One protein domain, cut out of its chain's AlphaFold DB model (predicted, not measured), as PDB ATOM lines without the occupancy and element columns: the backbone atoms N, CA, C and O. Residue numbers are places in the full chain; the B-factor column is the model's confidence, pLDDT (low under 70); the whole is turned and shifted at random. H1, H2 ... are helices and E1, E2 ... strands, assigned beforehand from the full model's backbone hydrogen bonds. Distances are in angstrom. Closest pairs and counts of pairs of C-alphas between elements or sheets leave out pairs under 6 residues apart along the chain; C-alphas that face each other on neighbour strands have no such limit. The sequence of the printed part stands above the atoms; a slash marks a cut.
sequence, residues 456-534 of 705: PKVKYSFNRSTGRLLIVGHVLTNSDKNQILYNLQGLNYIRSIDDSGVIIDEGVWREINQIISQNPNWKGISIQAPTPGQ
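AT A GLANCE: This is residues 456 to 534 of the 705 residues of the protein "EscD/YscD/HrpQ family type III secretion system inner membrane ring protein" of Chlamydiales bacterium 38-26 (UniProt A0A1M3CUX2). Two parts stand end to end in a rod: a sheet of three strands, E1, E2 and E3, with H1 over one face and the other face bare, and beyond its end H2, with E4 folding back along it. The printed part has 79 residues, with four named strands and two named helices in the order E1, E2, H1, E3, H2, E4. The sheet is mixed, in the order E1, E2, E3, and the class is mixed, helices and strands. The whole is loose, with a radius of gyration of the C-alphas of 16.4 A and spans of 55 by 17 by 16 A.

HOW THE PARTS SIT: Start at E2, residues 468 to 475, the inner strand. E1, residues 458 to 463, forms an antiparallel hairpin with it; look at N 461 and O 470, 2.9 A apart. E3, residues 496 to 504, is its parallel neighbour, with N 498 and O 469 at 2.8 A. E2 bends by 50 degrees at residue 472, E3 by 60 degrees at 501. H1, residues 478 to 488, is on the sheet at a height of 9.1 A, making two layers, helix over sheet. E2, H1 and E3 form a strand-helix-strand unit, parallel strands joined through a helix, with a right-handed crossover. H2, residues 505 to 516, is not on the sheet. E4, residues 525 to 531, pairs with no named strand; its closest C-alpha to H2 is Ile 527, 5.5 A from that of Trp 509. In H1 every O i to N i+4 pair is within hydrogen-bond range, in H2 7 of 8.

IN THESE COORDINATES: Find C-alpha 458 at (27.291, -3.087, 39.268), where E1 begins its 16.8 A. E2 covers 20.8 A, H1 15.7 A, E3 20.4 A and H2 16.5 A. E4 runs 18.9 A to C-alpha 531 at (31.011, 8.595, 39.999).

THE WHOLE: The C-alphas of Ser 465 and Pro 520, the two farthest apart, are 55.5 A apart. The printed part has no cut, no link is long, and no printed residue is under 70 in pLDDT.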
ATOM      1  N   PRO A 456      31.880  -1.389  41.950       91.62
ATOM      2  CA  PRO A 456      30.986  -1.607  43.104       91.62
ATOM      3  C   PRO A 456      29.549  -1.075  42.931       91.62
ATOM      4  O   PRO A 456      28.710  -1.231  43.817       91.62
ATOM      5  N   LYS A 457      29.263  -0.418  41.803       95.31
ATOM      6  CA  LYS A 457      27.941   0.072  41.390       95.31
ATOM      7  C   LYS A 457      27.225  -0.879  40.422       95.31
ATOM      8  O   LYS A 457      26.081  -0.608  40.060       95.31
ATOM      9  N   VAL A 458      27.868  -1.985  40.044       95.50
ATOM     10  CA  VAL A 458      27.291  -3.087  39.268       95.50
ATOM     11  C   VAL A 458      27.026  -4.265  40.205       95.50
ATOM     12  O   VAL A 458      27.906  -4.727  40.927       95.50
ATOM     13  N   LYS A 459      25.785  -4.746  40.197       94.25
ATOM     14  CA  LYS A 459      25.319  -5.946  40.898       94.25
ATOM     15  C   LYS A 459      25.159  -7.082  39.891       94.25
ATOM     16  O   LYS A 459      24.995  -6.838  38.696       94.25
ATOM     17  N   TYR A 460      25.160  -8.319  40.376       94.88
ATOM     18  CA  TYR A 460      24.969  -9.501  39.541       94.88
ATOM     19  C   TYR A 460      23.947 -10.476  40.130       94.88
ATOM     20  O   TYR A 460      23.666 -10.461  41.327       94.88
ATOM     21  N   SER A 461      23.416 -11.347  39.275       93.12
ATOM     22  CA  SER A 461      22.644 -12.532  39.651       93.12
ATOM     23  C   SER A 461      23.030 -13.683  38.725       93.12
ATOM     24  O   SER A 461      22.952 -13.547  37.503       93.12
ATOM     25  N   PHE A 462      23.496 -14.802  39.285       93.25
ATOM     26  CA  PHE A 462      23.991 -15.939  38.507       93.25
ATOM     27  C   PHE A 462      23.104 -17.176  38.662       93.25
ATOM     28  O   PHE A 462      23.008 -17.775  39.736       93.25
ATOM     29  N   ASN A 463      22.490 -17.610  37.563       91.75
ATOM     30  CA  ASN A 463      21.697 -18.827  37.539       91.75
ATOM     31  C   ASN A 463      22.597 -20.052  37.302       91.75
ATOM     32  O   ASN A 463      22.958 -20.379  36.170       91.75
ATOM     33  N   ARG A 464      22.899 -20.773  38.388       88.62
ATOM     34  CA  ARG A 464      23.762 -21.966  38.388       88.62
ATOM     35  C   ARG A 464      23.248 -23.144  37.538       88.62
ATOM     36  O   ARG A 464      24.058 -24.005  37.208       88.62
ATOM     37  N   SER A 465      21.957 -23.225  37.187       84.38
ATOM     38  CA  SER A 465      21.428 -24.335  36.365       84.38
ATOM     39  C   SER A 465      21.483 -24.054  34.861       84.38
ATOM     40  O   SER A 465      21.707 -24.976  34.076       84.38
ATOM     41  N   THR A 466      21.330 -22.792  34.449       89.88
ATOM     42  CA  THR A 466      21.398 -22.385  33.033       89.88
ATOM     43  C   THR A 466      22.770 -21.859  32.620       89.88
ATOM     44  O   THR A 466      23.100 -21.901  31.437       89.88
ATOM     45  N   GLY A 467      23.574 -21.370  33.568       86.06
ATOM     46  CA  GLY A 467      24.815 -20.644  33.298       86.06
ATOM     47  C   GLY A 467      24.601 -19.190  32.856       86.06
ATOM     48  O   GLY A 467      25.555 -18.565  32.398       86.06
ATOM     49  N   ARG A 468      23.379 -18.644  32.962       91.69
ATOM     50  CA  ARG A 468      23.097 -17.228  32.657       91.69
ATOM     51  C   ARG A 468      23.532 -16.340  33.821       91.69
ATOM     52  O   ARG A 468      23.053 -16.513  34.943       91.69
ATOM     53  N   LEU A 469      24.390 -15.370  33.532       92.38
ATOM     54  CA  LEU A 469      24.710 -14.250  34.410       92.38
ATOM     55  C   LEU A 469      23.897 -13.027  33.974       92.38
ATOM     56  O   LEU A 469      23.960 -12.642  32.814       92.38
ATOM     57  N   LEU A 470      23.173 -12.399  34.895       93.38
ATOM     58  CA  LEU A 470      22.619 -11.055  34.728       93.38
ATOM     59  C   LEU A 470      23.519 -10.065  35.475       93.38
ATOM     60  O   LEU A 470      23.841 -10.308  36.638       93.38
ATOM     61  N   ILE A 471      23.902  -8.961  34.832       94.00
ATOM     62  CA  ILE A 471      24.602  -7.826  35.453       94.00
ATOM     63  C   ILE A 471      23.796  -6.536  35.261       94.00
ATOM     64  O   ILE A 471      23.284  -6.263  34.177       94.00
ATOM     65  N   VAL A 472      23.657  -5.753  36.333       92.69
ATOM     66  CA  VAL A 472      22.821  -4.539  36.375       92.69
ATOM     67  C   VAL A 472      23.476  -3.434  37.201       92.69
ATOM     68  O   VAL A 472      24.161  -3.721  38.181       92.69
ATOM     69  N   GLY A 473      23.240  -2.172  36.856       93.25
ATOM     70  CA  GLY A 473      23.764  -1.009  37.576       93.25
ATOM     71  C   GLY A 473      24.556  -0.068  36.673       93.25
ATOM     72  O   GLY A 473      24.368  -0.066  35.460       93.25
ATOM     73  N   HIS A 474      25.433   0.743  37.261       97.19
ATOM     74  CA  HIS A 474      26.048   1.878  36.565       97.19
ATOM     75  C   HIS A 474      27.557   1.728  36.365       97.19
ATOM     76  O   HIS A 474      28.282   1.313  37.273       97.19
ATOM     77  N   VAL A 475      28.027   2.180  35.202       97.19
ATOM     78  CA  VAL A 475      29.435   2.452  34.892       97.19
ATOM     79  C   VAL A 475      29.576   3.836  34.254       97.19
ATOM     80  O   VAL A 475      28.636   4.341  33.643       97.19
ATOM     81  N   LEU A 476      30.756   4.458  34.359       95.69
ATOM     82  CA  LEU A 476      30.976   5.782  33.771       95.69
ATOM     83  C   LEU A 476      31.012   5.722  32.240       95.69
ATOM     84  O   LEU A 476      30.306   6.487  31.587       95.69
ATOM     85  N   THR A 477      31.808   4.818  31.666       94.38
ATOM     86  CA  THR A 477      32.112   4.782  30.227       94.38
ATOM     87  C   THR A 477      31.807   3.425  29.587       94.38
ATOM     88  O   THR A 477      31.716   2.390  30.249       94.38
ATOM     89  N   ASN A 478      31.726   3.394  28.253       92.50
ATOM     90  CA  ASN A 478      31.630   2.130  27.514       92.50
ATOM     91  C   ASN A 478      32.886   1.249  27.697       92.50
ATOM     92  O   ASN A 478      32.806   0.026  27.616       92.50
ATOM     93  N   SER A 479      34.051   1.848  27.967       92.69
ATOM     94  CA  SER A 479      35.292   1.114  28.249       92.69
ATOM     95  C   SER A 479      35.191   0.305  29.543       92.69
ATOM     96  O   SER A 479      35.609  -0.849  29.564       92.69
ATOM     97  N   ASP A 480      34.567   0.866  30.580       93.31
ATOM     98  CA  ASP A 480      34.307   0.176  31.848       93.31
ATOM     99  C   ASP A 480      33.384  -1.034  31.641       93.31
ATOM    100  O   ASP A 480      33.666  -2.131  32.125       93.31
ATOM    101  N   LYS A 481      32.320  -0.866  30.839       93.81
ATOM    102  CA  LYS A 481      31.416  -1.964  30.464       93.81
ATOM    103  C   LYS A 481      32.158  -3.091  29.734       93.81
ATOM    104  O   LYS A 481      32.002  -4.260  30.078       93.81
ATOM    105  N   ASN A 482      33.017  -2.747  28.774       92.88
ATOM    106  CA  ASN A 482      33.842  -3.729  28.066       92.88
ATOM    107  C   ASN A 482      34.863  -4.419  28.990       92.88
ATOM    108  O   ASN A 482      35.113  -5.613  28.832       92.88
ATOM    109  N   GLN A 483      35.415  -3.710  29.981       91.56
ATOM    110  CA  GLN A 483      36.326  -4.288  30.971       91.56
ATOM    111  C   GLN A 483      35.612  -5.286  31.895       91.56
ATOM    112  O   GLN A 483      36.177  -6.337  32.190       91.56
ATOM    113  N   ILE A 484      34.362  -5.016  32.295       93.81
ATOM    114  CA  ILE A 484      33.515  -5.994  33.002       93.81
ATOM    115  C   ILE A 484      33.350  -7.261  32.159       93.81
ATOM    116  O   ILE A 484      33.630  -8.358  32.636       93.81
ATOM    117  N   LEU A 485      32.937  -7.119  30.895       93.31
ATOM    118  CA  LEU A 485      32.728  -8.265  30.008       93.31
ATOM    119  C   LEU A 485      34.024  -9.065  29.793       93.31
ATOM    120  O   LEU A 485      33.983 -10.292  29.815       93.31
ATOM    121  N   TYR A 486      35.176  -8.398  29.671       91.38
ATOM    122  CA  TYR A 486      36.486  -9.052  29.592       91.38
ATOM    123  C   TYR A 486      36.846  -9.820  30.875       91.38
ATOM    124  O   TYR A 486      37.253 -10.978  30.795       91.38
ATOM    125  N   ASN A 487      36.641  -9.230  32.060       92.75
ATOM    126  CA  ASN A 487      36.897  -9.902  33.341       92.75
ATOM    127  C   ASN A 487      36.069 -11.194  33.496       92.75
ATOM    128  O   ASN A 487      36.519 -12.147  34.132       92.75
ATOM    129  N   LEU A 488      34.870 -11.237  32.906       92.62
ATOM    130  CA  LEU A 488      33.954 -12.378  32.966       92.62
ATOM    131  C   LEU A 488      34.274 -13.487  31.939       92.62
ATOM    132  O   LEU A 488      33.855 -14.626  32.138       92.62
ATOM    133  N   GLN A 489      35.044 -13.209  30.877       85.44
ATOM    134  CA  GLN A 489      35.365 -14.191  29.820       85.44
ATOM    135  C   GLN A 489      36.182 -15.401  30.310       85.44
ATOM    136  O   GLN A 489      36.147 -16.451  29.672       85.44
ATOM    137  N   GLY A 490      36.899 -15.286  31.433       79.88
ATOM    138  CA  GLY A 490      37.668 -16.393  32.023       79.88
ATOM    139  C   GLY A 490      36.843 -17.399  32.839       79.88
ATOM    140  O   GLY A 490      37.399 -18.371  33.350       79.88
ATOM    141  N   LEU A 491      35.537 -17.173  33.009       90.81
ATOM    142  CA  LEU A 491      34.695 -17.911  33.951       90.81
ATOM    143  C   LEU A 491      33.882 -18.999  33.233       90.81
ATOM    144  O   LEU A 491      32.710 -18.822  32.913       90.81
ATOM    145  N   ASN A 492      34.519 -20.156  33.019       87.88
ATOM    146  CA  ASN A 492      34.055 -21.312  32.222       87.88
ATOM    147  C   ASN A 492      32.626 -21.843  32.501       87.88
ATOM    148  O   ASN A 492      32.118 -22.673  31.748       87.88
ATOM    149  N   TYR A 493      32.003 -21.446  33.611       89.38
ATOM    150  CA  TYR A 493      30.644 -21.829  34.003       89.38
ATOM    151  C   TYR A 493      29.565 -20.838  33.524       89.38
ATOM    152  O   TYR A 493      28.376 -21.166  33.563       89.38
ATOM    153  N   ILE A 494      29.956 -19.642  33.070       93.12
ATOM    154  CA  ILE A 494      29.068 -18.685  32.410       93.12
ATOM    155  C   ILE A 494      28.844 -19.158  30.972       93.12
ATOM    156  O   ILE A 494      29.789 -19.381  30.219       93.12
ATOM    157  N   ARG A 495      27.577 -19.310  30.583       89.56
ATOM    158  CA  ARG A 495      27.153 -19.669  29.218       89.56
ATOM    159  C   ARG A 495      26.552 -18.498  28.455       89.56
ATOM    160  O   ARG A 495      26.580 -18.491  27.230       89.56
ATOM    161  N   SER A 496      25.998 -17.524  29.170       89.94
ATOM    162  CA  SER A 496      25.490 -16.277  28.608       89.94
ATOM    163  C   SER A 496      25.575 -15.161  29.642       89.94
ATOM    164  O   SER A 496      25.433 -15.401  30.843       89.94
ATOM    165  N   ILE A 497      25.815 -13.943  29.162       91.12
ATOM    166  CA  ILE A 497      25.775 -12.718  29.960       91.12
ATOM    167  C   ILE A 497      24.613 -11.880  29.432       91.12
ATOM    168  O   ILE A 497      24.446 -11.741  28.223       91.12
ATOM    169  N   ASP A 498      23.813 -11.359  30.348       90.25
ATOM    170  CA  ASP A 498      22.798 -10.347  30.113       90.25
ATOM    171  C   ASP A 498      23.280  -9.050  30.764       90.25
ATOM    172  O   ASP A 498      23.383  -8.950  31.988       90.25
ATOM    173  N   ASP A 499      23.649  -8.094  29.921       89.69
ATOM    174  CA  ASP A 499      24.226  -6.797  30.264       89.69
ATOM    175  C   ASP A 499      23.277  -5.629  29.948       89.69
ATOM    176  O   ASP A 499      23.692  -4.464  29.958       89.69
ATOM    177  N   SER A 500      22.007  -5.937  29.663       83.75
ATOM    178  CA  SER A 500      20.968  -4.971  29.290       83.75
ATOM    179  C   SER A 500      20.745  -3.901  30.364       83.75
ATOM    180  O   SER A 500      20.580  -2.728  30.041       83.75
ATOM    181  N   GLY A 501      20.828  -4.287  31.641       86.25
ATOM    182  CA  GLY A 501      20.716  -3.383  32.786       86.25
ATOM    183  C   GLY A 501      22.010  -2.663  33.185       86.25
ATOM    184  O   GLY A 501      22.028  -2.045  34.249       86.25
ATOM    185  N   VAL A 502      23.096  -2.750  32.402       93.38
ATOM    186  CA  VAL A 502      24.332  -1.984  32.654       93.38
ATOM    187  C   VAL A 502      24.279  -0.647  31.917       93.38
ATOM    188  O   VAL A 502      24.484  -0.579  30.701       93.38
ATOM    189  N   ILE A 503      24.029   0.404  32.693       95.69
ATOM    190  CA  ILE A 503      23.869   1.798  32.279       95.69
ATOM    191  C   ILE A 503      25.249   2.450  32.132       95.69
ATOM    192  O   ILE A 503      26.102   2.321  33.011       95.69
ATOM    193  N   ILE A 504      25.459   3.167  31.023       96.19
ATOM    194  CA  ILE A 504      26.676   3.947  30.759       96.19
ATOM    195  C   ILE A 504      26.355   5.425  30.990       96.19
ATOM    196  O   ILE A 504      25.737   6.072  30.142       96.19
ATOM    197  N   ASP A 505      26.784   5.960  32.129       96.88
ATOM    198  CA  ASP A 505      26.399   7.300  32.582       96.88
ATOM    199  C   ASP A 505      26.881   8.409  31.634       96.88
ATOM    200  O   ASP A 505      26.178   9.405  31.451       96.88
ATOM    201  N   GLU A 506      28.034   8.226  30.973       93.94
ATOM    202  CA  GLU A 506      28.515   9.121  29.914       93.94
ATOM    203  C   GLU A 506      27.494   9.292  28.781       93.94
ATOM    204  O   GLU A 506      27.305  10.410  28.306       93.94
ATOM    205  N   GLY A 507      26.816   8.221  28.354       91.81
ATOM    206  CA  GLY A 507      25.793   8.314  27.311       91.81
ATOM    207  C   GLY A 507      24.640   9.213  27.755       91.81
ATOM    208  O   GLY A 507      24.314  10.190  27.080       91.81
ATOM    209  N   VAL A 508      24.118   8.932  28.953       93.94
ATOM    210  CA  VAL A 508      22.970   9.616  29.564       93.94
ATOM    211  C   VAL A 508      23.201  11.125  29.678       93.94
ATOM    212  O   VAL A 508      22.384  11.918  29.207       93.94
ATOM    213  N   TRP A 509      24.315  11.563  30.284       93.31
ATOM    214  CA  TRP A 509      24.537  13.002  30.461       93.31
ATOM    215  C   TRP A 509      24.966  13.705  29.166       93.31
ATOM    216  O   TRP A 509      24.681  14.895  29.009       93.31
ATOM    217  N   ARG A 510      25.599  13.009  28.206       92.69
ATOM    218  CA  ARG A 510      25.942  13.596  26.897       92.69
ATOM    219  C   ARG A 510      24.708  13.857  26.040       92.69
ATOM    220  O   ARG A 510      24.632  14.937  25.456       92.69
ATOM    221  N   GLU A 511      23.761  12.925  25.989       91.44
ATOM    222  CA  GLU A 511      22.494  13.077  25.258       91.44
ATOM    223  C   GLU A 511      21.705  14.291  25.776       91.44
ATOM    224  O   GLU A 511      21.378  15.207  25.022       91.44
ATOM    225  N   ILE A 512      21.518  14.385  27.095       91.25
ATOM    226  CA  ILE A 512      20.789  15.502  27.708       91.25
ATOM    227  C   ILE A 512      21.537  16.838  27.524       91.25
ATOM    228  O   ILE A 512      20.916  17.855  27.203       91.25
ATOM    229  N   ASN A 513      22.873  16.859  27.621       93.50
ATOM    230  CA  ASN A 513      23.662  18.070  27.351       93.50
ATOM    231  C   ASN A 513      23.576  18.543  25.887       93.50
ATOM    232  O   ASN A 513      23.660  19.752  25.639       93.50
ATOM    233  N   GLN A 514      23.381  17.645  24.911       91.19
ATOM    234  CA  GLN A 514      23.139  18.048  23.518       91.19
ATOM    235  C   GLN A 514      21.844  18.852  23.374       91.19
ATOM    236  O   GLN A 514      21.799  19.758  22.545       91.19
ATOM    237  N   ILE A 515      20.817  18.578  24.183       89.00
ATOM    238  CA  ILE A 515      19.551  19.323  24.158       89.00
ATOM    239  C   ILE A 515      19.659  20.608  24.992       89.00
ATOM    240  O   ILE A 515      19.276  21.681  24.523       89.00
ATOM    241  N   ILE A 516      20.262  20.545  26.189       92.56
ATOM    242  CA  ILE A 516      20.479  21.722  27.051       92.56
ATOM    243  C   ILE A 516      21.254  22.822  26.310       92.56
ATOM    244  O   ILE A 516      20.841  23.982  26.322       92.56
ATOM    245  N   SER A 517      22.337  22.461  25.614       89.12
ATOM    246  CA  SER A 517      23.195  23.414  24.892       89.12
ATOM    247  C   SER A 517      22.530  24.082  23.677       89.12
ATOM    248  O   SER A 517      22.968  25.158  23.262       89.12
ATOM    249  N   GLN A 518      21.451  23.501  23.134       90.88
ATOM    250  CA  GLN A 518      20.648  24.121  22.074       90.88
ATOM    251  C   GLN A 518      19.727  25.229  22.608       90.88
ATOM    252  O   GLN A 518      19.434  26.180  21.880       90.88
ATOM    253  N   ASN A 519      19.289  25.155  23.870       92.81
ATOM    254  CA  ASN A 519      18.418  26.174  24.449       92.81
ATOM    255  C   ASN A 519      19.229  27.427  24.845       92.81
ATOM    256  O   ASN A 519      20.072  27.356  25.745       92.81
ATOM    257  N   PRO A 520      18.968  28.614  24.256       92.12
ATOM    258  CA  PRO A 520      19.708  29.831  24.589       92.12
ATOM    259  C   PRO A 520      19.575  30.256  26.059       92.12
ATOM    260  O   PRO A 520      20.470  30.934  26.557       92.12
ATOM    261  N   ASN A 521      18.513  29.838  26.759       92.56
ATOM    262  CA  ASN A 521      18.311  30.118  28.183       92.56
ATOM    263  C   ASN A 521      19.139  29.225  29.121       92.56
ATOM    264  O   ASN A 521      19.281  29.573  30.289       92.56
ATOM    265  N   TRP A 522      19.672  28.093  28.645       94.50
ATOM    266  CA  TRP A 522      20.358  27.098  29.483       94.50
ATOM    267  C   TRP A 522      21.830  26.876  29.100       94.50
ATOM    268  O   TRP A 522      22.469  25.970  29.621       94.50
ATOM    269  N   LYS A 523      22.411  27.722  28.237       87.69
ATOM    270  CA  LYS A 523      23.812  27.605  27.776       87.69
ATOM    271  C   LYS A 523      24.860  27.508  28.892       87.69
ATOM    272  O   LYS A 523      25.917  26.929  28.671       87.69
ATOM    273  N   GLY A 524      24.579  28.083  30.061       89.75
ATOM    274  CA  GLY A 524      25.449  28.035  31.238       89.75
ATOM    275  C   GLY A 524      25.307  26.771  32.096       89.75
ATOM    276  O   GLY A 524      25.886  26.745  33.179       89.75
ATOM    277  N   ILE A 525      24.525  25.771  31.665       96.75
ATOM    278  CA  ILE A 525      24.175  24.548  32.409       96.75
ATOM    279  C   ILE A 525      24.816  23.312  31.776       96.75
ATOM    280  O   ILE A 525      24.883  23.181  30.555       96.75
ATOM    281  N   SER A 526      25.233  22.362  32.615       95.75
ATOM    282  CA  SER A 526      25.642  21.022  32.189       95.75
ATOM    283  C   SER A 526      25.329  19.965  33.250       95.75
ATOM    284  O   SER A 526      25.349  20.253  34.449       95.75
ATOM    285  N   ILE A 527      25.072  18.736  32.803       96.81
ATOM    286  CA  ILE A 527      25.026  17.526  33.629       96.81
ATOM    287  C   ILE A 527      26.335  16.752  33.449       96.81
ATOM    288  O   ILE A 527      26.858  16.669  32.337       96.81
ATOM    289  N   GLN A 528      26.869  16.189  34.530       95.88
ATOM    290  CA  GLN A 528      28.034  15.296  34.524       95.88
ATOM    291  C   GLN A 528      27.828  14.159  35.533       95.88
ATOM    292  O   GLN A 528      27.122  14.344  36.522       95.88
ATOM    293  N   ALA A 529      28.476  13.012  35.323       97.06
ATOM    294  CA  ALA A 529      28.551  11.933  36.309       97.06
ATOM    295  C   ALA A 529      29.975  11.843  36.897       97.06
ATOM    296  O   ALA A 529      30.878  11.374  36.202       97.06
ATOM    297  N   PRO A 530      30.227  12.324  38.134       94.25
ATOM    298  CA  PRO A 530      31.549  12.232  38.761       94.25
ATOM    299  C   PRO A 530      31.879  10.830  39.299       94.25
ATOM    300  O   PRO A 530      33.053  10.499  39.445       94.25
ATOM    301  N   THR A 531      30.870  10.009  39.609       95.88
ATOM    302  CA  THR A 531      31.011   8.595  39.999       95.88
ATOM    303  C   THR A 531      29.841   7.788  39.415       95.88
ATOM    304  O   THR A 531      28.816   8.397  39.100       95.88
ATOM    305  N   PRO A 532      29.950   6.453  39.243       96.44
ATOM    306  CA  PRO A 532      28.874   5.693  38.622       96.44
ATOM    307  C   PRO A 532      27.577   5.728  39.447       96.44
ATOM    308  O   PRO A 532      27.585   5.519  40.668       96.44
ATOM    309  N   GLY A 533      26.448   5.974  38.788       93.81
ATOM    310  CA  GLY A 533      25.142   6.114  39.431       93.81
ATOM    311  C   GLY A 533      25.073   7.317  40.374       93.81
ATOM    312  O   GLY A 533      24.506   7.213  41.462       93.81
ATOM    313  N   GLN A 534      25.724   8.422  40.004       96.50
ATOM    314  CA  GLN A 534      25.549   9.743  40.604       96.50
ATOM    315  C   GLN A 534      25.677  10.788  39.496       96.50
ATOM    316  O   GLN A 534      26.736  10.917  38.884       96.50
TER     317      GLN A 534